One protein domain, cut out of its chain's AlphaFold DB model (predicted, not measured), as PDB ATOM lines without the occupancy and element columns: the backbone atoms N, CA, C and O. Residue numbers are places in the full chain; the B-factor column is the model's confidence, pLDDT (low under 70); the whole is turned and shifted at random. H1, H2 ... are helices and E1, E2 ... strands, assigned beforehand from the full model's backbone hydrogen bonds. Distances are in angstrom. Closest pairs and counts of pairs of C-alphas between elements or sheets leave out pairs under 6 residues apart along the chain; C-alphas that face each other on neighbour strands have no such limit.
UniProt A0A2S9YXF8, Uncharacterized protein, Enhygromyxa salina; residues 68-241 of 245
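What this domain is: This is residues 68 to 241 of the 245 residues of an uncharacterized protein of Enhygromyxa salina (UniProt A0A2S9YXF8). The long helix H3 runs through the middle of a rounded body, with H2 packed on one side of it and H6 crossing it on the other. H1 packs on H2 farther out, the small hairpin E1 and E2 sits beside H1, H4 packs on H3 and H6, and H5 folds back on H6. The printed part has 174 residues, with eight named helices and two named strands in the order H1, E1, E2, H2, H3, H4, H5, H6, H7, H8; the class is mostly helix, and the two-stranded sheet is antiparallel. It is compact, with a radius of gyration of the C-alphas of 15.8 A and spans of 42 by 38 by 29 A.

How they stand to each other: Begin at H1, residues 76 to 93; its Ile 78 and Gly 109 of E1, residues 107 to 109, are the closest C-alphas of the two, 5.4 A apart. E1 and E2, residues 112 to 114, form an antiparallel hairpin at 159 degrees, with N 112 and O 109 within hydrogen-bond range at 2.9 A. H2, residues 131 to 142, touches residues 82 to 90 of H1 alone, at a shallow tilt of 20 degrees, opposite ways; Phe 86 and Ala 137 have the closest C-alphas, 6.7 A. Next look at H3, residues 150 to 171, which touches H2 at a steep tilt of 49 degrees, with the C-alphas of His 135 and Cys 160 closest at 4.5 A. H4, residues 178 to 188, touches residues 165 to 169 of H3 alone, about perpendicular at 76 degrees, closest at C-alphas 165 and 180, 6.6 A. H6, residues 200 to 214, touches H3 at a steep tilt of 65 degrees, closest at C-alphas 158 and 208, 4.3 A. H5, residues 190 to 195, forms a helical hairpin with H6, closest at C-alphas 193 and 202, 5.7 A. H7, residues 219 to 231, is close to H3 but not clearly touching, with C-alphas 166 and 219 closest at 6.5 A; H8, residues 236 to 239, is near H6. Every O i to N i+4 pair is within hydrogen-bond range in H1, H4 and H7, against 5 of 8 in H2, 16 of 18 in H3, 1 of 2 in H5 and 8 of 11 in H6; H8 is too short for such a pair.

Where its parts are: Find C-alpha 76 at (-9.784, 27.115, -49.991); from there H1 runs 25.4 A. H3 begins at C-alpha 150, (-5.832, 24.748, -21.454), and runs 32.7 A; H6 runs 21.6 A. H8 ends at C-alpha 239, (-23.023, 27.897, -24.427).

The domain as a whole: The C-alphas of Ser 110 and Ser 195 are the two farthest apart, 46.2 A. The printed part has no cut; the links H1 to E1 and E2 to H2 are long. The mean pLDDT of the printed part is 71.0, and 72 residues are under 70, among them 84 to 130 and 192 to 203.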
ATOM      1  N   ALA A  68     -18.224  17.812 -48.653       64.94
ATOM      2  CA  ALA A  68     -18.495  17.314 -47.308       64.94
ATOM      3  C   ALA A  68     -17.224  17.212 -46.439       64.94
ATOM      4  O   ALA A  68     -17.317  16.900 -45.253       64.94
ATOM      5  N   PHE A  69     -16.037  17.466 -47.005       65.94
ATOM      6  CA  PHE A  69     -14.771  17.455 -46.281       65.94
ATOM      7  C   PHE A  69     -14.515  18.796 -45.604       65.94
ATOM      8  O   PHE A  69     -14.253  19.797 -46.283       65.94
ATOM      9  N   LEU A  70     -14.554  18.757 -44.269       66.75
ATOM     10  CA  LEU A  70     -14.522  19.901 -43.360       66.75
ATOM     11  C   LEU A  70     -15.638  20.931 -43.658       66.75
ATOM     12  O   LEU A  70     -16.036  21.140 -44.807       66.75
ATOM     13  N   PRO A  71     -16.167  21.624 -42.643       65.44
ATOM     14  CA  PRO A  71     -16.913  22.860 -42.863       65.44
ATOM     15  C   PRO A  71     -16.064  23.870 -43.661       65.44
ATOM     16  O   PRO A  71     -14.840  23.740 -43.718       65.44
ATOM     17  N   GLU A  72     -16.690  24.871 -44.291       63.91
ATOM     18  CA  GLU A  72     -15.960  25.876 -45.084       63.91
ATOM     19  C   GLU A  72     -14.747  26.445 -44.331       63.91
ATOM     20  O   GLU A  72     -14.872  26.968 -43.227       63.91
ATOM     21  N   TRP A  73     -13.568  26.317 -44.948       65.62
ATOM     22  CA  TRP A  73     -12.311  26.876 -44.457       65.62
ATOM     23  C   TRP A  73     -12.115  28.282 -45.027       65.62
ATOM     24  O   TRP A  73     -12.386  28.464 -46.218       65.62
ATOM     25  N   PRO A  74     -11.563  29.241 -44.261       65.44
ATOM     26  CA  PRO A  74     -11.282  30.579 -44.782       65.44
ATOM     27  C   PRO A  74     -10.357  30.588 -46.012       65.44
ATOM     28  O   PRO A  74     -10.531  31.411 -46.906       65.44
ATOM     29  N   ASP A  75      -9.394  29.663 -46.077       68.50
ATOM     30  CA  ASP A  75      -8.485  29.489 -47.221       68.50
ATOM     31  C   ASP A  75      -8.808  28.195 -48.013       68.50
ATOM     32  O   ASP A  75      -8.476  27.083 -47.577       68.50
ATOM     33  N   PRO A  76      -9.421  28.291 -49.204       70.69
ATOM     34  CA  PRO A  76      -9.784  27.115 -49.991       70.69
ATOM     35  C   PRO A  76      -8.568  26.289 -50.444       70.69
ATOM     36  O   PRO A  76      -8.673  25.069 -50.542       70.69
ATOM     37  N   ALA A  77      -7.397  26.901 -50.653       67.50
ATOM     38  CA  ALA A  77      -6.193  26.173 -51.060       67.50
ATOM     39  C   ALA A  77      -5.654  25.293 -49.923       67.50
ATOM     40  O   ALA A  77      -5.176  24.179 -50.152       67.50
ATOM     41  N   ILE A  78      -5.767  25.775 -48.684       65.38
ATOM     42  CA  ILE A  78      -5.450  24.989 -47.493       65.38
ATOM     43  C   ILE A  78      -6.432  23.821 -47.345       65.38
ATOM     44  O   ILE A  78      -5.990  22.689 -47.143       65.38
ATOM     45  N   ARG A  79      -7.740  24.066 -47.494       71.31
ATOM     46  CA  ARG A  79      -8.772  23.017 -47.419       71.31
ATOM     47  C   ARG A  79      -8.540  21.908 -48.440       71.31
ATOM     48  O   ARG A  79      -8.578  20.735 -48.079       71.31
ATOM     49  N   ASP A  80      -8.245  22.266 -49.685       71.62
ATOM     50  CA  ASP A  80      -7.978  21.311 -50.764       71.62
ATOM     51  C   ASP A  80      -6.732  20.461 -50.497       71.62
ATOM     52  O   ASP A  80      -6.696  19.255 -50.774       71.62
ATOM     53  N   ALA A  81      -5.692  21.076 -49.935       64.44
ATOM     54  CA  ALA A  81      -4.471  20.373 -49.579       64.44
ATOM     55  C   ALA A  81      -4.675  19.444 -48.364       64.44
ATOM     56  O   ALA A  81      -4.173  18.317 -48.375       64.44
ATOM     57  N   PHE A  82      -5.484  19.853 -47.379       66.06
ATOM     58  CA  PHE A  82      -5.952  18.982 -46.293       66.06
ATOM     59  C   PHE A  82      -6.791  17.821 -46.810       66.06
ATOM     60  O   PHE A  82      -6.574  16.685 -46.400       66.06
ATOM     61  N   TYR A  83      -7.691  18.077 -47.756       71.31
ATOM     62  CA  TYR A  83      -8.519  17.037 -48.354       71.31
ATOM     63  C   TYR A  83      -7.672  16.002 -49.082       71.31
ATOM     64  O   TYR A  83      -7.873  14.800 -48.937       71.31
ATOM     65  N   THR A  84      -6.660  16.463 -49.816       66.44
ATOM     66  CA  THR A  84      -5.700  15.584 -50.486       66.44
ATOM     67  C   THR A  84      -4.923  14.734 -49.475       66.44
ATOM     68  O   THR A  84      -4.695  13.548 -49.717       66.44
ATOM     69  N   ALA A  85      -4.517  15.309 -48.338       62.31
ATOM     70  CA  ALA A  85      -3.853  14.569 -47.267       62.31
ATOM     71  C   ALA A  85      -4.796  13.549 -46.606       62.31
ATOM     72  O   ALA A  85      -4.397  12.402 -46.412       62.31
ATOM     73  N   PHE A  86      -6.048  13.932 -46.351       68.25
ATOM     74  CA  PHE A  86      -7.096  13.055 -45.835       68.25
ATOM     75  C   PHE A  86      -7.353  11.872 -46.771       68.25
ATOM     76  O   PHE A  86      -7.284  10.737 -46.329       68.25
ATOM     77  N   GLN A  87      -7.542  12.104 -48.075       69.06
ATOM     78  CA  GLN A  87      -7.750  11.026 -49.048       69.06
ATOM     79  C   GLN A  87      -6.561  10.059 -49.110       69.06
ATOM     80  O   GLN A  87      -6.738   8.858 -49.303       69.06
ATOM     81  N   ARG A  88      -5.333  10.568 -48.952       62.38
ATOM     82  CA  ARG A  88      -4.137   9.718 -48.867       62.38
ATOM     83  C   ARG A  88      -4.117   8.899 -47.582       62.38
ATOM     84  O   ARG A  88      -3.722   7.742 -47.641       62.38
ATOM     85  N   ALA A  89      -4.523   9.483 -46.455       59.34
ATOM     86  CA  ALA A  89      -4.641   8.772 -45.189       59.34
ATOM     87  C   ALA A  89      -5.743   7.705 -45.255       59.34
ATOM     88  O   ALA A  89      -5.467   6.562 -44.926       59.34
ATOM     89  N   GLU A  90      -6.927   8.036 -45.776       59.44
ATOM     90  CA  GLU A  90      -8.061   7.121 -45.980       59.44
ATOM     91  C   GLU A  90      -7.650   5.889 -46.804       59.44
ATOM     92  O   GLU A  90      -7.899   4.764 -46.394       59.44
ATOM     93  N   VAL A  91      -6.920   6.088 -47.909       59.66
ATOM     94  CA  VAL A  91      -6.377   4.986 -48.729       59.66
ATOM     95  C   VAL A  91      -5.256   4.225 -48.025       59.66
ATOM     96  O   VAL A  91      -5.094   3.026 -48.240       59.66
ATOM     97  N   ALA A  92      -4.442   4.912 -47.223       55.12
ATOM     98  CA  ALA A  92      -3.369   4.266 -46.488       55.12
ATOM     99  C   ALA A  92      -3.922   3.351 -45.391       55.12
ATOM    100  O   ALA A  92      -3.359   2.280 -45.220       55.12
ATOM    101  N   ILE A  93      -5.016   3.713 -44.708       54.75
ATOM    102  CA  ILE A  93      -5.626   2.929 -43.614       54.75
ATOM    103  C   ILE A  93      -5.918   1.489 -44.018       54.75
ATOM    104  O   ILE A  93      -5.567   0.588 -43.263       54.75
ATOM    105  N   ASP A  94      -6.434   1.258 -45.226       49.75
ATOM    106  CA  ASP A  94      -6.688  -0.097 -45.740       49.75
ATOM    107  C   ASP A  94      -5.409  -0.959 -45.820       49.75
ATOM    108  O   ASP A  94      -5.466  -2.190 -45.828       49.75
ATOM    109  N   ALA A  95      -4.236  -0.320 -45.883       53.50
ATOM    110  CA  ALA A  95      -2.925  -0.957 -45.910       53.50
ATOM    111  C   ALA A  95      -2.187  -0.922 -44.556       53.50
ATOM    112  O   ALA A  95      -1.120  -1.538 -44.445       53.50
ATOM    113  N   LEU A  96      -2.712  -0.218 -43.548       51.12
ATOM    114  CA  LEU A  96      -2.064  -0.052 -42.247       51.12
ATOM    115  C   LEU A  96      -2.428  -1.181 -41.290       51.12
ATOM    116  O   LEU A  96      -3.543  -1.697 -41.250       51.12
ATOM    117  N   ARG A  97      -1.445  -1.562 -40.485       52.75
ATOM    118  CA  ARG A  97      -1.555  -2.558 -39.424       52.75
ATOM    119  C   ARG A  97      -1.619  -1.852 -38.068       52.75
ATOM    120  O   ARG A  97      -1.095  -0.747 -37.929       52.75
ATOM    121  N   PRO A  98      -2.202  -2.489 -37.039       48.78
ATOM    122  CA  PRO A  98      -2.139  -1.968 -35.676       48.78
ATOM    123  C   PRO A  98      -0.698  -1.633 -35.259       48.78
ATOM    124  O   PRO A  98       0.194  -2.474 -35.378       48.78
ATOM    125  N   GLY A  99      -0.476  -0.408 -34.771       44.41
ATOM    126  CA  GLY A  99       0.849   0.108 -34.404       44.41
ATOM    127  C   GLY A  99       1.596   0.842 -35.524       44.41
ATOM    128  O   GLY A  99       2.642   1.442 -35.261       44.41
ATOM    129  N   ASP A 100       1.064   0.850 -36.750       47.16
ATOM    130  CA  ASP A 100       1.591   1.703 -37.807       47.16
ATOM    131  C   ASP A 100       1.312   3.183 -37.503       47.16
ATOM    132  O   ASP A 100       0.272   3.580 -36.971       47.16
ATOM    133  N   ARG A 101       2.284   4.022 -37.859       47.72
ATOM    134  CA  ARG A 101       2.257   5.466 -37.622       47.72
ATOM    135  C   ARG A 101       2.110   6.187 -38.949       47.72
ATOM    136  O   ARG A 101       3.062   6.213 -39.731       47.72
ATOM    137  N   ILE A 102       0.968   6.832 -39.186       49.69
ATOM    138  CA  ILE A 102       0.876   7.801 -40.280       49.69
ATOM    139  C   ILE A 102       1.444   9.114 -39.758       49.69
ATOM    140  O   ILE A 102       0.955   9.677 -38.782       49.69
ATOM    141  N   ARG A 103       2.467   9.645 -40.427       46.06
ATOM    142  CA  ARG A 103       2.825  11.057 -40.270       46.06
ATOM    143  C   ARG A 103       2.020  11.851 -41.291       46.06
ATOM    144  O   ARG A 103       2.405  11.833 -42.466       46.06
ATOM    145  N   PRO A 104       0.911  12.511 -40.911       45.75
ATOM    146  CA  PRO A 104       0.255  13.432 -41.824       45.75
ATOM    147  C   PRO A 104       1.293  14.453 -42.294       45.75
ATOM    148  O   PRO A 104       2.051  15.031 -41.514       45.75
ATOM    149  N   THR A 105       1.420  14.563 -43.611       41.44
ATOM    150  CA  THR A 105       2.439  15.399 -44.240       41.44
ATOM    151  C   THR A 105       2.136  16.858 -43.921       41.44
ATOM    152  O   THR A 105       0.985  17.272 -44.017       41.44
ATOM    153  N   LEU A 106       3.161  17.640 -43.568       39.47
ATOM    154  CA  LEU A 106       3.044  19.087 -43.398       39.47
ATOM    155  C   LEU A 106       2.389  19.696 -44.645       39.47
ATOM    156  O   LEU A 106       3.004  19.741 -45.713       39.47
ATOM    157  N   VAL A 107       1.161  20.186 -44.506       43.78
ATOM    158  CA  VAL A 107       0.509  20.957 -45.561       43.78
ATOM    159  C   VAL A 107       1.007  22.395 -45.437       43.78
ATOM    160  O   VAL A 107       0.630  23.121 -44.518       43.78
ATOM    161  N   ARG A 108       1.913  22.799 -46.339       34.97
ATOM    162  CA  ARG A 108       2.297  24.206 -46.524       34.97
ATOM    163  C   ARG A 108       1.414  24.817 -47.607       34.97
ATOM    164  O   ARG A 108       1.645  24.571 -48.788       34.97
ATOM    165  N   GLY A 109       0.448  25.633 -47.203       31.14
ATOM    166  CA  GLY A 109      -0.272  26.558 -48.081       31.14
ATOM    167  C   GLY A 109       0.006  27.994 -47.639       31.14
ATOM    168  O   GLY A 109       0.131  28.232 -46.442       31.14
ATOM    169  N   SER A 110       0.190  28.917 -48.595       29.55
ATOM    170  CA  SER A 110       0.061  30.386 -48.404       29.55
ATOM    171  C   SER A 110       0.747  31.023 -47.169       29.55
ATOM    172  O   SER A 110       0.349  32.089 -46.715       29.55
ATOM    173  N   GLY A 111       1.831  30.426 -46.654       29.22
ATOM    174  CA  GLY A 111       2.598  30.951 -45.513       29.22
ATOM    175  C   GLY A 111       2.240  30.359 -44.144       29.22
ATOM    176  O   GLY A 111       2.884  30.719 -43.160       29.22
ATOM    177  N   VAL A 112       1.298  29.412 -44.068       29.42
ATOM    178  CA  VAL A 112       0.935  28.696 -42.835       29.42
ATOM    179  C   VAL A 112       1.351  27.227 -42.945       29.42
ATOM    180  O   VAL A 112       1.071  26.542 -43.929       29.42
ATOM    181  N   ALA A 113       2.073  26.744 -41.934       33.72
ATOM    182  CA  ALA A 113       2.422  25.338 -41.781       33.72
ATOM    183  C   ALA A 113       1.424  24.730 -40.791       33.72
ATOM    184  O   ALA A 113       1.474  25.049 -39.605       33.72
ATOM    185  N   LEU A 114       0.494  23.913 -41.278       40.97
ATOM    186  CA  LEU A 114      -0.538  23.336 -40.422       40.97
ATOM    187  C   LEU A 114      -0.050  22.003 -39.860       40.97
ATOM    188  O   LEU A 114       0.298  21.087 -40.609       40.97
ATOM    189  N   TRP A 115       0.011  21.928 -38.529       41.16
ATOM    190  CA  TRP A 115       0.316  20.697 -37.815       41.16
ATOM    191  C   TRP A 115      -0.985  19.978 -37.471       41.16
ATOM    192  O   TRP A 115      -1.808  20.492 -36.719       41.16
ATOM    193  N   HIS A 116      -1.132  18.758 -37.974       44.88
ATOM    194  CA  HIS A 116      -1.948  17.758 -37.293       44.88
ATOM    195  C   HIS A 116      -1.300  17.477 -35.934       44.88
ATOM    196  O   HIS A 116      -0.073  17.346 -35.861       44.88
ATOM    197  N   VAL A 117      -2.097  17.437 -34.872       39.31
ATOM    198  CA  VAL A 117      -1.640  17.330 -33.482       39.31
ATOM    199  C   VAL A 117      -0.605  16.198 -33.337       39.31
ATOM    200  O   VAL A 117      -0.716  15.132 -33.938       39.31
ATOM    201  N   SER A 118       0.489  16.482 -32.623       38.88
ATOM    202  CA  SER A 118       1.623  15.576 -32.333       38.88
ATOM    203  C   SER A 118       2.464  15.051 -33.513       38.88
ATOM    204  O   SER A 118       3.490  14.406 -33.282       38.88
ATOM    205  N   GLY A 119       2.108  15.326 -34.774       39.31
ATOM    206  CA  GLY A 119       2.877  14.880 -35.947       39.31
ATOM    207  C   GLY A 119       2.826  13.370 -36.224       39.31
ATOM    208  O   GLY A 119       3.573  12.878 -37.076       39.31
ATOM    209  N   VAL A 120       1.959  12.633 -35.526       40.12
ATOM    210  CA  VAL A 120       1.745  11.195 -35.693       40.12
ATOM    211  C   VAL A 120       0.271  10.908 -35.427       40.12
ATOM    212  O   VAL A 120      -0.167  11.012 -34.288       40.12
ATOM    213  N   ILE A 121      -0.472  10.518 -36.465       41.53
ATOM    214  CA  ILE A 121      -1.692   9.733 -36.269       41.53
ATOM    215  C   ILE A 121      -1.182   8.339 -35.925       41.53
ATOM    216  O   ILE A 121      -0.679   7.607 -36.787       41.53
ATOM    217  N   GLU A 122      -1.200   8.011 -34.639       39.41
ATOM    218  CA  GLU A 122      -1.020   6.634 -34.213       39.41
ATOM    219  C   GLU A 122      -2.352   5.951 -34.504       39.41
ATOM    220  O   GLU A 122      -3.366   6.292 -33.899       39.41
ATOM    221  N   ILE A 123      -2.370   5.068 -35.508       42.38
ATOM    222  CA  ILE A 123      -3.565   4.276 -35.793       42.38
ATOM    223  C   ILE A 123      -3.871   3.521 -34.494       42.38
ATOM    224  O   ILE A 123      -2.995   2.785 -34.016       42.38
ATOM    225  N   PRO A 124      -5.046   3.728 -33.873       39.38
ATOM    226  CA  PRO A 124      -5.391   3.041 -32.650       39.38
ATOM    227  C   PRO A 124      -5.344   1.529 -32.880       39.38
ATOM    228  O   PRO A 124      -5.354   1.023 -33.998       39.38
ATOM    229  N   VAL A 125      -5.251   0.818 -31.763       42.62
ATOM    230  CA  VAL A 125      -4.867  -0.588 -31.553       42.62
ATOM    231  C   VAL A 125      -5.619  -1.629 -32.421       42.62
ATOM    232  O   VAL A 125      -5.258  -2.806 -32.395       42.62
ATOM    233  N   GLN A 126      -6.625  -1.231 -33.211       47.78
ATOM    234  CA  GLN A 126      -7.411  -2.093 -34.098       47.78
ATOM    235  C   GLN A 126      -7.602  -1.449 -35.484       47.78
ATOM    236  O   GLN A 126      -7.954  -0.281 -35.608       47.78
ATOM    237  N   SER A 127      -7.339  -2.224 -36.538       49.16
ATOM    238  CA  SER A 127      -7.359  -1.784 -37.942       49.16
ATOM    239  C   SER A 127      -8.755  -1.449 -38.488       49.16
ATOM    240  O   SER A 127      -8.870  -1.040 -39.636       49.16
ATOM    241  N   ASP A 128      -9.812  -1.663 -37.707       56.69
ATOM    242  CA  ASP A 128     -11.208  -1.429 -38.079       56.69
ATOM    243  C   ASP A 128     -11.750  -0.064 -37.615       56.69
ATOM    244  O   ASP A 128     -12.859   0.307 -38.000       56.69
ATOM    245  N   ASP A 129     -10.979   0.722 -36.854       65.94
ATOM    246  CA  ASP A 129     -11.405   2.049 -36.402       65.94
ATOM    247  C   ASP A 129     -10.998   3.187 -37.360       65.94
ATOM    248  O   ASP A 129     -10.237   4.097 -37.019       65.94
ATOM    249  N   ILE A 130     -11.533   3.151 -38.585       66.94
ATOM    250  CA  ILE A 130     -11.322   4.194 -39.608       66.94
ATOM    251  C   ILE A 130     -11.790   5.588 -39.150       66.94
ATOM    252  O   ILE A 130     -11.283   6.612 -39.618       66.94
ATOM    253  N   GLY A 131     -12.726   5.635 -38.197       74.19
ATOM    254  CA  GLY A 131     -13.311   6.858 -37.664       74.19
ATOM    255  C   GLY A 131     -12.299   7.821 -37.052       74.19
ATOM    256  O   GLY A 131     -12.473   9.040 -37.119       74.19
ATOM    257  N   VAL A 132     -11.195   7.287 -36.522       75.19
ATOM    258  CA  VAL A 132     -10.112   8.090 -35.943       75.19
ATOM    259  C   VAL A 132      -9.548   9.105 -36.939       75.19
ATOM    260  O   VAL A 132      -9.181  10.208 -36.557       75.19
ATOM    261  N   VAL A 133      -9.532   8.796 -38.239       72.06
ATOM    262  CA  VAL A 133      -8.960   9.714 -39.231       72.06
ATOM    263  C   VAL A 133      -9.870  10.908 -39.487       72.06
ATOM    264  O   VAL A 133      -9.359  11.994 -39.754       72.06
ATOM    265  N   TYR A 134     -11.190  10.767 -39.322       78.31
ATOM    266  CA  TYR A 134     -12.091  11.923 -39.318       78.31
ATOM    267  C   TYR A 134     -11.807  12.837 -38.127       78.31
ATOM    268  O   TYR A 134     -11.684  14.045 -38.317       78.31
ATOM    269  N   HIS A 135     -11.668  12.259 -36.929       84.75
ATOM    270  CA  HIS A 135     -11.336  13.005 -35.714       84.75
ATOM    271  C   HIS A 135     -10.033  13.783 -35.905       84.75
ATOM    272  O   HIS A 135     -10.000  15.006 -35.781       84.75
ATOM    273  N   GLU A 136      -8.971  13.081 -36.295       75.31
ATOM    274  CA  GLU A 136      -7.656  13.683 -36.454       75.31
ATOM    275  C   GLU A 136      -7.671  14.774 -37.529       75.31
ATOM    276  O   GLU A 136      -7.119  15.853 -37.322       75.31
ATOM    277  N   ALA A 137      -8.329  14.535 -38.671       72.88
ATOM    278  CA  ALA A 137      -8.427  15.521 -39.749       72.88
ATOM    279  C   ALA A 137      -9.078  16.828 -39.290       72.88
ATOM    280  O   ALA A 137      -8.696  17.911 -39.745       72.88
ATOM    281  N   PHE A 138     -10.039  16.736 -38.372       80.31
ATOM    282  CA  PHE A 138     -10.750  17.891 -37.857       80.31
ATOM    283  C   PHE A 138      -9.919  18.734 -36.883       80.31
ATOM    284  O   PHE A 138     -10.176  19.928 -36.775       80.31
ATOM    285  N   HIS A 139      -8.852  18.207 -36.274       78.38
ATOM    286  CA  HIS A 139      -7.901  19.051 -35.529       78.38
ATOM    287  C   HIS A 139      -7.242  20.104 -36.425       78.38
ATOM    288  O   HIS A 139      -6.990  21.237 -36.007       78.38
ATOM    289  N   GLY A 140      -7.029  19.775 -37.704       71.00
ATOM    290  CA  GLY A 140      -6.609  20.752 -38.709       71.00
ATOM    291  C   GLY A 140      -7.566  21.941 -38.803       71.00
ATOM    292  O   GLY A 140      -7.127  23.044 -39.131       71.00
ATOM    293  N   ALA A 141      -8.841  21.736 -38.440       74.44
ATOM    294  CA  ALA A 141      -9.895  22.721 -38.562       74.44
ATOM    295  C   ALA A 141      -9.800  23.887 -37.552       74.44
ATOM    296  O   ALA A 141     -10.456  24.920 -37.678       74.44
ATOM    297  N   PHE A 142      -8.949  23.787 -36.544       74.25
ATOM    298  CA  PHE A 142      -8.762  24.882 -35.594       74.25
ATOM    299  C   PHE A 142      -7.323  24.982 -35.122       74.25
ATOM    300  O   PHE A 142      -7.039  25.495 -34.034       74.25
ATOM    301  N   HIS A 143      -6.404  24.545 -35.982       71.94
ATOM    302  CA  HIS A 143      -4.984  24.616 -35.721       71.94
ATOM    303  C   HIS A 143      -4.552  26.038 -35.339       71.94
ATOM    304  O   HIS A 143      -4.886  27.021 -36.001       71.94
ATOM    305  N   GLY A 144      -3.784  26.148 -34.254       66.69
ATOM    306  CA  GLY A 144      -3.298  27.430 -33.738       66.69
ATOM    307  C   GLY A 144      -4.341  28.271 -32.991       66.69
ATOM    308  O   GLY A 144      -3.974  29.310 -32.441       66.69
ATOM    309  N   SER A 145      -5.600  27.828 -32.915       75.00
ATOM    310  CA  SER A 145      -6.638  28.491 -32.122       75.00
ATOM    311  C   SER A 145      -6.495  28.217 -30.616       75.00
ATOM    312  O   SER A 145      -5.685  27.398 -30.168       75.00
ATOM    313  N   ALA A 146      -7.323  28.894 -29.814       78.69
ATOM    314  CA  ALA A 146      -7.424  28.645 -28.378       78.69
ATOM    315  C   ALA A 146      -7.985  27.250 -28.036       78.69
ATOM    316  O   ALA A 146      -7.783  26.800 -26.913       78.69
ATOM    317  N   LEU A 147      -8.624  26.554 -28.987       80.81
ATOM    318  CA  LEU A 147      -9.164  25.199 -28.803       80.81
ATOM    319  C   LEU A 147      -8.080  24.119 -28.663       80.81
ATOM    320  O   LEU A 147      -8.412  22.987 -28.359       80.81
ATOM    321  N   HIS A 148      -6.796  24.449 -28.837       76.50
ATOM    322  CA  HIS A 148      -5.669  23.549 -28.536       76.50
ATOM    323  C   HIS A 148      -4.971  23.877 -27.206       76.50
ATOM    324  O   HIS A 148      -3.808  23.521 -27.015       76.50
ATOM    325  N   ARG A 149      -5.589  24.672 -26.321       76.00
ATOM    326  CA  ARG A 149      -4.903  25.184 -25.124       76.00
ATOM    327  C   ARG A 149      -5.789  25.169 -23.887       76.00
ATOM    328  O   ARG A 149      -6.904  25.685 -23.909       76.00
ATOM    329  N   GLY A 150      -5.213  24.698 -22.779       78.56
ATOM    330  CA  GLY A 150      -5.832  24.748 -21.454       78.56
ATOM    331  C   GLY A 150      -7.199  24.068 -21.435       78.56
ATOM    332  O   GLY A 150      -7.407  23.060 -22.103       78.56
ATOM    333  N   ASP A 151      -8.152  24.657 -20.720       75.31
ATOM    334  CA  ASP A 151      -9.486  24.075 -20.518       75.31
ATOM    335  C   ASP A 151     -10.309  23.949 -21.819       75.31
ATOM    336  O   ASP A 151     -11.254  23.164 -21.892       75.31
ATOM    337  N   ASN A 152      -9.931  24.679 -22.874       81.12
ATOM    338  CA  ASN A 152     -10.592  24.624 -24.180       81.12
ATOM    339  C   ASN A 152     -10.162  23.426 -25.035       81.12
ATOM    340  O   ASN A 152     -10.847  23.115 -26.006       81.12
ATOM    341  N   GLU A 153      -9.067  22.745 -24.684       83.75
ATOM    342  CA  GLU A 153      -8.580  21.563 -25.409       83.75
ATOM    343  C   GLU A 153      -9.661  20.484 -25.513       83.75
ATOM    344  O   GLU A 153      -9.917  19.940 -26.581       83.75
ATOM    345  N   ARG A 154     -10.405  20.265 -24.428       85.69
ATOM    346  CA  ARG A 154     -11.480  19.263 -24.373       85.69
ATOM    347  C   ARG A 154     -12.665  19.609 -25.263       85.69
ATOM    348  O   ARG A 154     -13.348  18.720 -25.763       85.69
ATOM    349  N   TRP A 155     -12.911  20.900 -25.468       88.94
ATOM    350  CA  TRP A 155     -13.889  21.345 -26.450       88.94
ATOM    351  C   TRP A 155     -13.389  21.121 -27.878       88.94
ATOM    352  O   TRP A 155     -14.181  20.704 -28.718       88.94
ATOM    353  N   GLY A 156     -12.094  21.330 -28.136       87.75
ATOM    354  CA  GLY A 156     -11.447  20.955 -29.396       87.75
ATOM    355  C   GLY A 156     -11.626  19.469 -29.714       87.75
ATOM    356  O   GLY A 156     -12.151  19.126 -30.769       87.75
ATOM    357  N   GLU A 157     -11.310  18.592 -28.761       86.94
ATOM    358  CA  GLU A 157     -11.527  17.142 -28.885       86.94
ATOM    359  C   GLU A 157     -13.005  16.787 -29.125       86.94
ATOM    360  O   GLU A 157     -13.333  15.994 -30.005       86.94
ATOM    361  N   GLY A 158     -13.919  17.438 -28.399       90.75
ATOM    362  CA  GLY A 158     -15.362  17.281 -28.586       90.75
ATOM    363  C   GLY A 158     -15.851  17.655 -29.984       90.75
ATOM    364  O   GLY A 158     -16.741  17.000 -30.528       90.75
ATOM    365  N   LEU A 159     -15.277  18.698 -30.584       90.12
ATOM    366  CA  LEU A 159     -15.565  19.098 -31.960       90.12
ATOM    367  C   LEU A 159     -15.028  18.072 -32.967       90.12
ATOM    368  O   LEU A 159     -15.744  17.730 -33.911       90.12
ATOM    369  N   CYS A 160     -13.826  17.538 -32.743       87.88
ATOM    370  CA  CYS A 160     -13.262  16.461 -33.559       87.88
ATOM    371  C   CYS A 160     -14.133  15.202 -33.518       87.88
ATOM    372  O   CYS A 160     -14.492  14.658 -34.566       87.88
ATOM    373  N   ASP A 161     -14.563  14.791 -32.325       90.94
ATOM    374  CA  ASP A 161     -15.467  13.655 -32.139       90.94
ATOM    375  C   ASP A 161     -16.871  13.921 -32.706       90.94
ATOM    376  O   ASP A 161     -17.502  13.014 -33.245       90.94
ATOM    377  N   THR A 162     -17.362  15.163 -32.669       92.94
ATOM    378  CA  THR A 162     -18.628  15.544 -33.326       92.94
ATOM    379  C   THR A 162     -18.528  15.374 -34.838       92.94
ATOM    380  O   THR A 162     -19.420  14.804 -35.468       92.94
ATOM    381  N   PHE A 163     -17.434  15.843 -35.440       89.94
ATOM    382  CA  PHE A 163     -17.216  15.666 -36.869       89.94
ATOM    383  C   PHE A 163     -17.096  14.182 -37.233       89.94
ATOM    384  O   PHE A 163     -17.781  13.729 -38.151       89.94
ATOM    385  N   ARG A 164     -16.308  13.411 -36.472       89.31
ATOM    386  CA  ARG A 164     -16.216  11.952 -36.609       89.31
ATOM    387  C   ARG A 164     -17.588  11.285 -36.548       89.31
ATOM    388  O   ARG A 164     -17.893  10.497 -37.438       89.31
ATOM    389  N   TYR A 165     -18.420  11.638 -35.566       91.69
ATOM    390  CA  TYR A 165     -19.778  11.110 -35.429       91.69
ATOM    391  C   TYR A 165     -20.578  11.279 -36.723       91.69
ATOM    392  O   TYR A 165     -21.085  10.300 -37.264       91.69
ATOM    393  N   PHE A 166     -20.627  12.492 -37.279       90.19
ATOM    394  CA  PHE A 166     -21.366  12.747 -38.516       90.19
ATOM    395  C   PHE A 166     -20.809  12.000 -39.727       90.19
ATOM    396  O   PHE A 166     -21.578  11.553 -40.579       90.19
ATOM    397  N   MET A 167     -19.486  11.875 -39.829       86.19
ATOM    398  CA  MET A 167     -18.869  11.140 -40.930       86.19
ATOM    399  C   MET A 167     -19.153   9.642 -40.813       86.19
ATOM    400  O   MET A 167     -19.566   9.018 -41.789       86.19
ATOM    401  N   GLU A 168     -19.022   9.060 -39.624       86.69
ATOM    402  CA  GLU A 168     -19.332   7.648 -39.419       86.69
ATOM    403  C   GLU A 168     -20.825   7.337 -39.577       86.69
ATOM    404  O   GLU A 168     -21.165   6.349 -40.223       86.69
ATOM    405  N   GLU A 169     -21.735   8.188 -39.094       88.88
ATOM    406  CA  GLU A 169     -23.176   8.039 -39.353       88.88
ATOM    407  C   GLU A 169     -23.488   8.052 -40.856       88.88
ATOM    408  O   GLU A 169     -24.298   7.265 -41.355       88.88
ATOM    409  N   ARG A 170     -22.825   8.931 -41.610       85.19
ATOM    410  CA  ARG A 170     -23.095   9.098 -43.038       85.19
ATOM    411  C   ARG A 170     -22.494   7.995 -43.907       85.19
ATOM    412  O   ARG A 170     -23.130   7.599 -44.881       85.19
ATOM    413  N   TYR A 171     -21.285   7.538 -43.592       79.88
ATOM    414  CA  TYR A 171     -20.503   6.667 -44.477       79.88
ATOM    415  C   TYR A 171     -20.323   5.242 -43.946       79.88
ATOM    416  O   TYR A 171     -20.075   4.341 -44.742       79.88
ATOM    417  N   HIS A 172     -20.509   5.023 -42.641       81.25
ATOM    418  CA  HIS A 172     -20.224   3.752 -41.963       81.25
ATOM    419  C   HIS A 172     -21.393   3.252 -41.099       81.25
ATOM    420  O   HIS A 172     -21.232   2.332 -40.301       81.25
ATOM    421  N   SER A 173     -22.604   3.800 -41.254       83.00
ATOM    422  CA  SER A 173     -23.755   3.448 -40.401       83.00
ATOM    423  C   SER A 173     -24.189   1.983 -40.485       83.00
ATOM    424  O   SER A 173     -24.752   1.475 -39.511       83.00
ATOM    425  N   THR A 174     -23.936   1.308 -41.610       78.75
ATOM    426  CA  THR A 174     -24.257  -0.115 -41.825       78.75
ATOM    427  C   THR A 174     -23.251  -1.070 -41.189       78.75
ATOM    428  O   THR A 174     -23.596  -2.210 -40.890       78.75
ATOM    429  N   THR A 175     -22.020  -0.614 -40.970       82.25
ATOM    430  CA  THR A 175     -20.925  -1.362 -40.337       82.25
ATOM    431  C   THR A 175     -20.222  -0.433 -39.347       82.25
ATOM    432  O   THR A 175     -19.096  -0.007 -39.602       82.25
ATOM    433  N   PRO A 176     -20.912  -0.043 -38.259       83.56
ATOM    434  CA  PRO A 176     -20.430   1.002 -37.367       83.56
ATOM    435  C   PRO A 176     -19.184   0.543 -36.612       83.56
ATOM    436  O   PRO A 176     -19.126  -0.601 -36.152       83.56
ATOM    437  N   SER A 177     -18.225   1.453 -36.421       80.62
ATOM    438  CA  SER A 177     -17.079   1.187 -35.552       80.62
ATOM    439  C   SER A 177     -17.535   0.937 -34.104       80.62
ATOM    440  O   SER A 177     -18.607   1.408 -33.688       80.62
ATOM    441  N   PRO A 178     -16.718   0.252 -33.281       81.19
ATOM    442  CA  PRO A 178     -16.981   0.132 -31.847       81.19
ATOM    443  C   PRO A 178     -17.200   1.491 -31.166       81.19
ATOM    444  O   PRO A 178     -18.022   1.601 -30.253       81.19
ATOM    445  N   TRP A 179     -16.509   2.534 -31.633       85.62
ATOM    446  CA  TRP A 179     -16.678   3.895 -31.138       85.62
ATOM    447  C   TRP A 179     -18.039   4.486 -31.518       85.62
ATOM    448  O   TRP A 179     -18.721   5.008 -30.638       85.62
ATOM    449  N   LEU A 180     -18.500   4.344 -32.769       87.44
ATOM    450  CA  LEU A 180     -19.805   4.878 -33.189       87.44
ATOM    451  C   LEU A 180     -20.952   4.225 -32.403       87.44
ATOM    452  O   LEU A 180     -21.905   4.898 -32.002       87.44
ATOM    453  N   VAL A 181     -20.851   2.923 -32.117       87.44
ATOM    454  CA  VAL A 181     -21.815   2.223 -31.250       87.44
ATOM    455  C   VAL A 181     -21.856   2.852 -29.853       87.44
ATOM    456  O   VAL A 181     -22.941   3.091 -29.314       87.44
ATOM    457  N   GLN A 182     -20.696   3.163 -29.270       84.69
ATOM    458  CA  GLN A 182     -20.618   3.829 -27.969       84.69
ATOM    459  C   GLN A 182     -21.153   5.265 -28.020       84.69
ATOM    460  O   GLN A 182     -21.910   5.653 -27.130       84.69
ATOM    461  N   ALA A 183     -20.834   6.029 -29.067       88.50
ATOM    462  CA  ALA A 183     -21.317   7.393 -29.269       88.50
ATOM    463  C   ALA A 183     -22.853   7.448 -29.358       88.50
ATOM    464  O   ALA A 183     -23.489   8.259 -28.685       88.50
ATOM    465  N   ARG A 184     -23.477   6.525 -30.103       91.06
ATOM    466  CA  ARG A 184     -24.946   6.396 -30.178       91.06
ATOM    467  C   ARG A 184     -25.574   6.119 -28.813       91.06
ATOM    468  O   ARG A 184     -26.570   6.745 -28.454       91.06
ATOM    469  N   LYS A 185     -24.978   5.215 -28.027       88.38
ATOM    470  CA  LYS A 185     -25.442   4.932 -26.660       88.38
ATOM    471  C   LYS A 185     -25.325   6.169 -25.763       88.38
ATOM    472  O   LYS A 185     -26.269   6.514 -25.060       88.38
ATOM    473  N   ALA A 186     -24.194   6.863 -25.835       86.81
ATOM    474  CA  ALA A 186     -23.938   8.109 -25.123       86.81
ATOM    475  C   ALA A 186     -24.959   9.216 -25.461       86.81
ATOM    476  O   ALA A 186     -25.406   9.941 -24.571       86.81
ATOM    477  N   LEU A 187     -25.376   9.324 -26.726       89.00
ATOM    478  CA  LEU A 187     -26.413  10.266 -27.159       89.00
ATOM    479  C   LEU A 187     -27.799   9.917 -26.602       89.00
ATOM    480  O   LEU A 187     -28.539  10.824 -26.198       89.00
ATOM    481  N   ALA A 188     -28.138   8.626 -26.548       87.62
ATOM    482  CA  ALA A 188     -29.396   8.145 -25.981       87.62
ATOM    483  C   ALA A 188     -29.473   8.352 -24.457       87.62
ATOM    484  O   ALA A 188     -30.536   8.679 -23.932       87.62
ATOM    485  N   GLU A 189     -28.343   8.228 -23.756       84.25
ATOM    486  CA  GLU A 189     -28.263   8.237 -22.289       84.25
ATOM    487  C   GLU A 189     -27.279   9.314 -21.766       84.25
ATOM    488  O   GLU A 189     -26.294   9.000 -21.093       84.25
ATOM    489  N   PRO A 190     -27.518  10.614 -22.031       74.94
ATOM    490  CA  PRO A 190     -26.556  11.682 -21.728       74.94
ATOM    491  C   PRO A 190     -26.319  11.882 -20.223       74.94
ATOM    492  O   PRO A 190     -25.241  12.310 -19.811       74.94
ATOM    493  N   ASP A 191     -27.323  11.597 -19.390       72.62
ATOM    494  CA  ASP A 191     -27.262  11.843 -17.948       72.62
ATOM    495  C   ASP A 191     -26.331  10.850 -17.246       72.62
ATOM    496  O   ASP A 191     -25.688  11.205 -16.257       72.62
ATOM    497  N   VAL A 192     -26.157   9.655 -17.824       66.62
ATOM    498  CA  VAL A 192     -25.206   8.640 -17.349       66.62
ATOM    499  C   VAL A 192     -23.768   9.162 -17.446       66.62
ATOM    500  O   VAL A 192     -22.962   8.945 -16.543       66.62
ATOM    501  N   LEU A 193     -23.461   9.939 -18.490       67.50
ATOM    502  CA  LEU A 193     -22.144  10.554 -18.678       67.50
ATOM    503  C   LEU A 193     -21.869  11.703 -17.706       67.50
ATOM    504  O   LEU A 193     -20.715  12.023 -17.432       67.50
ATOM    505  N   ARG A 194     -22.917  12.355 -17.193       65.88
ATOM    506  CA  ARG A 194     -22.783  13.468 -16.243       65.88
ATOM    507  C   ARG A 194     -22.508  12.984 -14.822       65.88
ATOM    508  O   ARG A 194     -21.830  13.691 -14.079       65.88
ATOM    509  N   SER A 195     -23.012  11.803 -14.461       58.16
ATOM    510  CA  SER A 195     -22.853  11.206 -13.130       58.16
ATOM    511  C   SER A 195     -21.530  10.466 -12.910       58.16
ATOM    512  O   SER A 195     -21.168  10.219 -11.762       58.16
ATOM    513  N   ASP A 196     -20.810  10.107 -13.974       57.34
ATOM    514  CA  ASP A 196     -19.615   9.266 -13.874       57.34
ATOM    515  C   ASP A 196     -18.347  10.122 -13.696       57.34
ATOM    516  O   ASP A 196     -17.950  10.894 -14.571       57.34
ATOM    517  N   SER A 197     -17.756  10.088 -12.501       50.00
ATOM    518  CA  SER A 197     -16.907  11.196 -12.032       50.00
ATOM    519  C   SER A 197     -15.497  11.282 -12.635       50.00
ATOM    520  O   SER A 197     -14.917  12.364 -12.563       50.00
ATOM    521  N   GLU A 198     -14.970  10.251 -13.310       53.62
ATOM    522  CA  GLU A 198     -13.566  10.265 -13.784       53.62
ATOM    523  C   GLU A 198     -13.264   9.558 -15.120       53.62
ATOM    524  O   GLU A 198     -12.105   9.514 -15.538       53.62
ATOM    525  N   THR A 199     -14.244   9.020 -15.850       63.59
ATOM    526  CA  THR A 199     -13.933   8.239 -17.058       63.59
ATOM    527  C   THR A 199     -13.498   9.118 -18.241       63.59
ATOM    528  O   THR A 199     -14.023  10.208 -18.476       63.59
ATOM    529  N   VAL A 200     -12.546   8.609 -19.038       59.69
ATOM    530  CA  VAL A 200     -12.130   9.131 -20.364       59.69
ATOM    531  C   VAL A 200     -13.348   9.509 -21.218       59.69
ATOM    532  O   VAL A 200     -13.348  10.530 -21.901       59.69
ATOM    533  N   ILE A 201     -14.433   8.744 -21.083       62.56
ATOM    534  CA  ILE A 201     -15.722   8.977 -21.732       62.56
ATOM    535  C   ILE A 201     -16.287  10.364 -21.376       62.56
ATOM    536  O   ILE A 201     -16.644  11.127 -22.265       62.56
ATOM    537  N   ARG A 202     -16.311  10.769 -20.101       67.88
ATOM    538  CA  ARG A 202     -16.808  12.102 -19.721       67.88
ATOM    539  C   ARG A 202     -15.909  13.235 -20.228       67.88
ATOM    540  O   ARG A 202     -16.417  14.315 -20.513       67.88
ATOM    541  N   ARG A 203     -14.594  13.019 -20.342       68.88
ATOM    542  CA  ARG A 203     -13.659  14.069 -20.787       68.88
ATOM    543  C   ARG A 203     -13.742  14.363 -22.283       68.88
ATOM    544  O   ARG A 203     -13.613  15.528 -22.640       68.88
ATOM    545  N   TYR A 204     -13.979  13.347 -23.110       70.88
ATOM    546  CA  TYR A 204     -13.926  13.482 -24.574       70.88
ATOM    547  C   TYR A 204     -15.296  13.282 -25.249       70.88
ATOM    548  O   TYR A 204     -15.691  14.074 -26.100       70.88
ATOM    549  N   VAL A 205     -16.101  12.319 -24.783       81.81
ATOM    550  CA  VAL A 205     -17.403  11.980 -25.396       81.81
ATOM    551  C   VAL A 205     -18.512  12.945 -24.966       81.81
ATOM    552  O   VAL A 205     -19.376  13.277 -25.774       81.81
ATOM    553  N   LEU A 206     -18.518  13.435 -23.719       86.81
ATOM    554  CA  LEU A 206     -19.575  14.352 -23.260       86.81
ATOM    555  C   LEU A 206     -19.579  15.699 -24.016       86.81
ATOM    556  O   LEU A 206     -20.664  16.109 -24.429       86.81
ATOM    557  N   PRO A 207     -18.435  16.377 -24.255       89.88
ATOM    558  CA  PRO A 207     -18.391  17.535 -25.148       89.88
ATOM    559  C   PRO A 207     -19.030  17.269 -26.518       89.88
ATOM    560  O   PRO A 207     -19.886  18.046 -26.941       89.88
ATOM    561  N   MET A 208     -18.708  16.138 -27.158       93.00
ATOM    562  CA  MET A 208     -19.337  15.729 -28.419       93.00
ATOM    563  C   MET A 208     -20.856  15.580 -28.281       93.00
ATOM    564  O   MET A 208     -21.603  16.163 -29.063       93.00
ATOM    565  N   VAL A 209     -21.341  14.877 -27.250       91.50
ATOM    566  CA  VAL A 209     -22.784  14.682 -27.020       91.50
ATOM    567  C   VAL A 209     -23.520  16.015 -26.885       91.50
ATOM    568  O   VAL A 209     -24.614  16.171 -27.427       91.50
ATOM    569  N   LEU A 210     -22.938  16.980 -26.167       91.50
ATOM    570  CA  LEU A 210     -23.532  18.307 -25.991       91.50
ATOM    571  C   LEU A 210     -23.619  19.064 -27.320       91.50
ATOM    572  O   LEU A 210     -24.661  19.652 -27.612       91.50
ATOM    573  N   ILE A 211     -22.566  19.003 -28.138       92.94
ATOM    574  CA  ILE A 211     -22.536  19.645 -29.454       92.94
ATOM    575  C   ILE A 211     -23.548  18.983 -30.396       92.94
ATOM    576  O   ILE A 211     -24.381  19.688 -30.959       92.94
ATOM    577  N   VAL A 212     -23.538  17.650 -30.530       94.00
ATOM    578  CA  VAL A 212     -24.463  16.906 -31.410       94.00
ATOM    579  C   VAL A 212     -25.923  17.184 -31.048       94.00
ATOM    580  O   VAL A 212     -26.747  17.386 -31.937       94.00
ATOM    581  N   LYS A 213     -26.256  17.261 -29.753       91.56
ATOM    582  CA  LYS A 213     -27.617  17.611 -29.314       91.56
ATOM    583  C   LYS A 213     -27.988  19.057 -29.600       91.56
ATOM    584  O   LYS A 213     -29.132  19.329 -29.943       91.56
ATOM    585  N   HIS A 214     -27.047  19.982 -29.454       91.94
ATOM    586  CA  HIS A 214     -27.289  21.392 -29.750       91.94
ATOM    587  C   HIS A 214     -27.611  21.634 -31.225       91.94
ATOM    588  O   HIS A 214     -28.425  22.496 -31.539       91.94
ATOM    589  N   VAL A 215     -26.999  20.853 -32.113       91.38
ATOM    590  CA  VAL A 215     -27.229  20.915 -33.562       91.38
ATOM    591  C   VAL A 215     -28.317  19.939 -34.028       91.38
ATOM    592  O   VAL A 215     -28.437  19.701 -35.222       91.38
ATOM    593  N   ASP A 216     -29.082  19.354 -33.098       90.81
ATOM    594  CA  ASP A 216     -30.180  18.405 -33.346       90.81
ATOM    595  C   ASP A 216     -29.810  17.225 -34.262       90.81
ATOM    596  O   ASP A 216     -30.597  16.755 -35.077       90.81
ATOM    597  N   THR A 217     -28.577  16.721 -34.143       88.62
ATOM    598  CA  THR A 217     -28.069  15.638 -35.007       88.62
ATOM    599  C   THR A 217     -28.097  15.994 -36.507       88.62
ATOM    600  O   THR A 217     -28.052  15.108 -37.361       88.62
ATOM    601  N   ASP A 218     -28.126  17.285 -36.854       90.00
ATOM    602  CA  ASP A 218     -28.091  17.775 -38.231       90.00
ATOM    603  C   ASP A 218     -26.701  18.309 -38.599       90.00
ATOM    604  O   ASP A 218     -26.188  19.284 -38.039       90.00
ATOM    605  N   TYR A 219     -26.087  17.680 -39.602       87.06
ATOM    606  CA  TYR A 219     -24.749  18.054 -40.054       87.06
ATOM    607  C   TYR A 219     -24.710  19.456 -40.674       87.06
ATOM    608  O   TYR A 219     -23.713  20.165 -40.524       87.06
ATOM    609  N   ALA A 220     -25.771  19.885 -41.366       85.75
ATOM    610  CA  ALA A 220     -25.800  21.218 -41.969       85.75
ATOM    611  C   ALA A 220     -25.795  22.310 -40.887       85.75
ATOM    612  O   ALA A 220     -25.039  23.281 -40.982       85.75
ATOM    613  N   THR A 221     -26.562  22.103 -39.819       89.56
ATOM    614  CA  THR A 221     -26.588  22.952 -38.626       89.56
ATOM    615  C   THR A 221     -25.245  22.940 -37.905       89.56
ATOM    616  O   THR A 221     -24.766  24.004 -37.505       89.56
ATOM    617  N   PHE A 222     -24.581  21.783 -37.797       90.56
ATOM    618  CA  PHE A 222     -23.211  21.712 -37.282       90.56
ATOM    619  C   PHE A 222     -22.236  22.546 -38.114       90.56
ATOM    620  O   PHE A 222     -21.529  23.384 -37.560       90.56
ATOM    621  N   ALA A 223     -22.231  22.384 -39.438       85.25
ATOM    622  CA  ALA A 223     -21.341  23.126 -40.325       85.25
ATOM    623  C   ALA A 223     -21.588  24.646 -40.262       85.25
ATOM    624  O   ALA A 223     -20.637  25.430 -40.231       85.25
ATOM    625  N   ALA A 224     -22.854  25.068 -40.192       85.38
ATOM    626  CA  ALA A 224     -23.224  26.472 -40.037       85.38
ATOM    627  C   ALA A 224     -22.807  27.038 -38.667       85.38
ATOM    628  O   ALA A 224     -22.264  28.144 -38.593       85.38
ATOM    629  N   SER A 225     -23.017  26.272 -37.591       87.75
ATOM    630  CA  SER A 225     -22.617  26.650 -36.229       87.75
ATOM    631  C   SER A 225     -21.104  26.772 -36.123       87.75
ATOM    632  O   SER A 225     -20.603  27.775 -35.623       87.75
ATOM    633  N   TRP A 226     -20.376  25.803 -36.677       85.50
ATOM    634  CA  TRP A 226     -18.923  25.821 -36.743       85.50
ATOM    635  C   TRP A 226     -18.394  27.073 -37.441       85.50
ATOM    636  O   TRP A 226     -17.541  27.763 -36.890       85.50
ATOM    637  N   ARG A 227     -18.933  27.406 -38.621       80.69
ATOM    638  CA  ARG A 227     -18.539  28.617 -39.351       80.69
ATOM    639  C   ARG A 227     -18.710  29.862 -38.485       80.69
ATOM    640  O   ARG A 227     -17.791  30.661 -38.359       80.69
ATOM    641  N   ARG A 228     -19.861  29.985 -37.823       82.56
ATOM    642  CA  ARG A 228     -20.115  31.091 -36.899       82.56
ATOM    643  C   ARG A 228     -19.113  31.119 -35.741       82.56
ATOM    644  O   ARG A 228     -18.680  32.195 -35.356       82.56
ATOM    645  N   TRP A 229     -18.746  29.966 -35.186       84.12
ATOM    646  CA  TRP A 229     -17.776  29.875 -34.089       84.12
ATOM    647  C   TRP A 229     -16.338  30.178 -34.518       84.12
ATOM    648  O   TRP A 229     -15.529  30.544 -33.672       84.12
ATOM    649  N   GLN A 230     -16.002  30.053 -35.803       74.94
ATOM    650  CA  GLN A 230     -14.718  30.537 -36.315       74.94
ATOM    651  C   GLN A 230     -14.664  32.069 -36.345       74.94
ATOM    652  O   GLN A 230     -13.644  32.645 -35.971       74.94
ATOM    653  N   ASP A 231     -15.759  32.713 -36.754       74.94
ATOM    654  CA  ASP A 231     -15.848  34.175 -36.850       74.94
ATOM    655  C   ASP A 231     -15.981  34.829 -35.464       74.94
ATOM    656  O   ASP A 231     -15.323  35.824 -35.156       74.94
ATOM    657  N   GLU A 232     -16.808  34.235 -34.603       78.75
ATOM    658  CA  GLU A 232     -17.085  34.690 -33.242       78.75
ATOM    659  C   GLU A 232     -17.013  33.499 -32.273       78.75
ATOM    660  O   GLU A 232     -18.048  32.900 -31.957       78.75
ATOM    661  N   PRO A 233     -15.808  33.133 -31.788       79.19
ATOM    662  CA  PRO A 233     -15.638  32.000 -30.884       79.19
ATOM    663  C   PRO A 233     -16.483  32.175 -29.618       79.19
ATOM    664  O   PRO A 233     -16.214  33.085 -28.823       79.19
ATOM    665  N   PRO A 234     -17.513  31.337 -29.399       81.44
ATOM    666  CA  PRO A 234     -18.295  31.423 -28.185       81.44
ATOM    667  C   PRO A 234     -17.480  30.877 -27.013       81.44
ATOM    668  O   PRO A 234     -16.602  30.024 -27.157       81.44
ATOM    669  N   ASP A 235     -17.845  31.306 -25.813       87.00
ATOM    670  CA  ASP A 235     -17.498  30.569 -24.606       87.00
ATOM    671  C   ASP A 235     -18.333  29.281 -24.593       87.00
ATOM    672  O   ASP A 235     -19.507  29.295 -24.214       87.00
ATOM    673  N   LEU A 236     -17.755  28.181 -25.084       85.38
ATOM    674  CA  LEU A 236     -18.452  26.897 -25.219       85.38
ATOM    675  C   LEU A 236     -18.931  26.383 -23.857       85.38
ATOM    676  O   LEU A 236     -20.025  25.826 -23.751       85.38
ATOM    677  N   SER A 237     -18.188  26.672 -22.789       85.88
ATOM    678  CA  SER A 237     -18.603  26.301 -21.441       85.88
ATOM    679  C   SER A 237     -19.884  27.017 -21.011       85.88
ATOM    680  O   SER A 237     -20.766  26.400 -20.408       85.88
ATOM    681  N   LYS A 238     -20.038  28.298 -21.370       87.38
ATOM    682  CA  LYS A 238     -21.304  29.025 -21.183       87.38
ATOM    683  C   LYS A 238     -22.394  28.551 -22.133       87.38
ATOM    684  O   LYS A 238     -23.527  28.392 -21.692       87.38
ATOM    685  N   LEU A 239     -22.063  28.322 -23.405       85.56
ATOM    686  CA  LEU A 239     -23.023  27.897 -24.427       85.56
ATOM    687  C   LEU A 239     -23.727  26.597 -24.029       85.56
ATOM    688  O   LEU A 239     -24.940  26.479 -24.180       85.56
ATOM    689  N   PHE A 240     -22.973  25.647 -23.479       86.12
ATOM    690  CA  PHE A 240     -23.488  24.333 -23.104       86.12
ATOM    691  C   PHE A 240     -23.774  24.182 -21.605       86.12
ATOM    692  O   PHE A 240     -24.191  23.106 -21.172       86.12
ATOM    693  N   GLY A 241     -23.554  25.232 -20.804       84.19
ATOM    694  CA  GLY A 241     -23.731  25.191 -19.349       84.19
ATOM    695  C   GLY A 241     -22.875  24.116 -18.669       84.19
ATOM    696  O   GLY A 241     -23.304  23.513 -17.686       84.19
TER     697      GLY A 241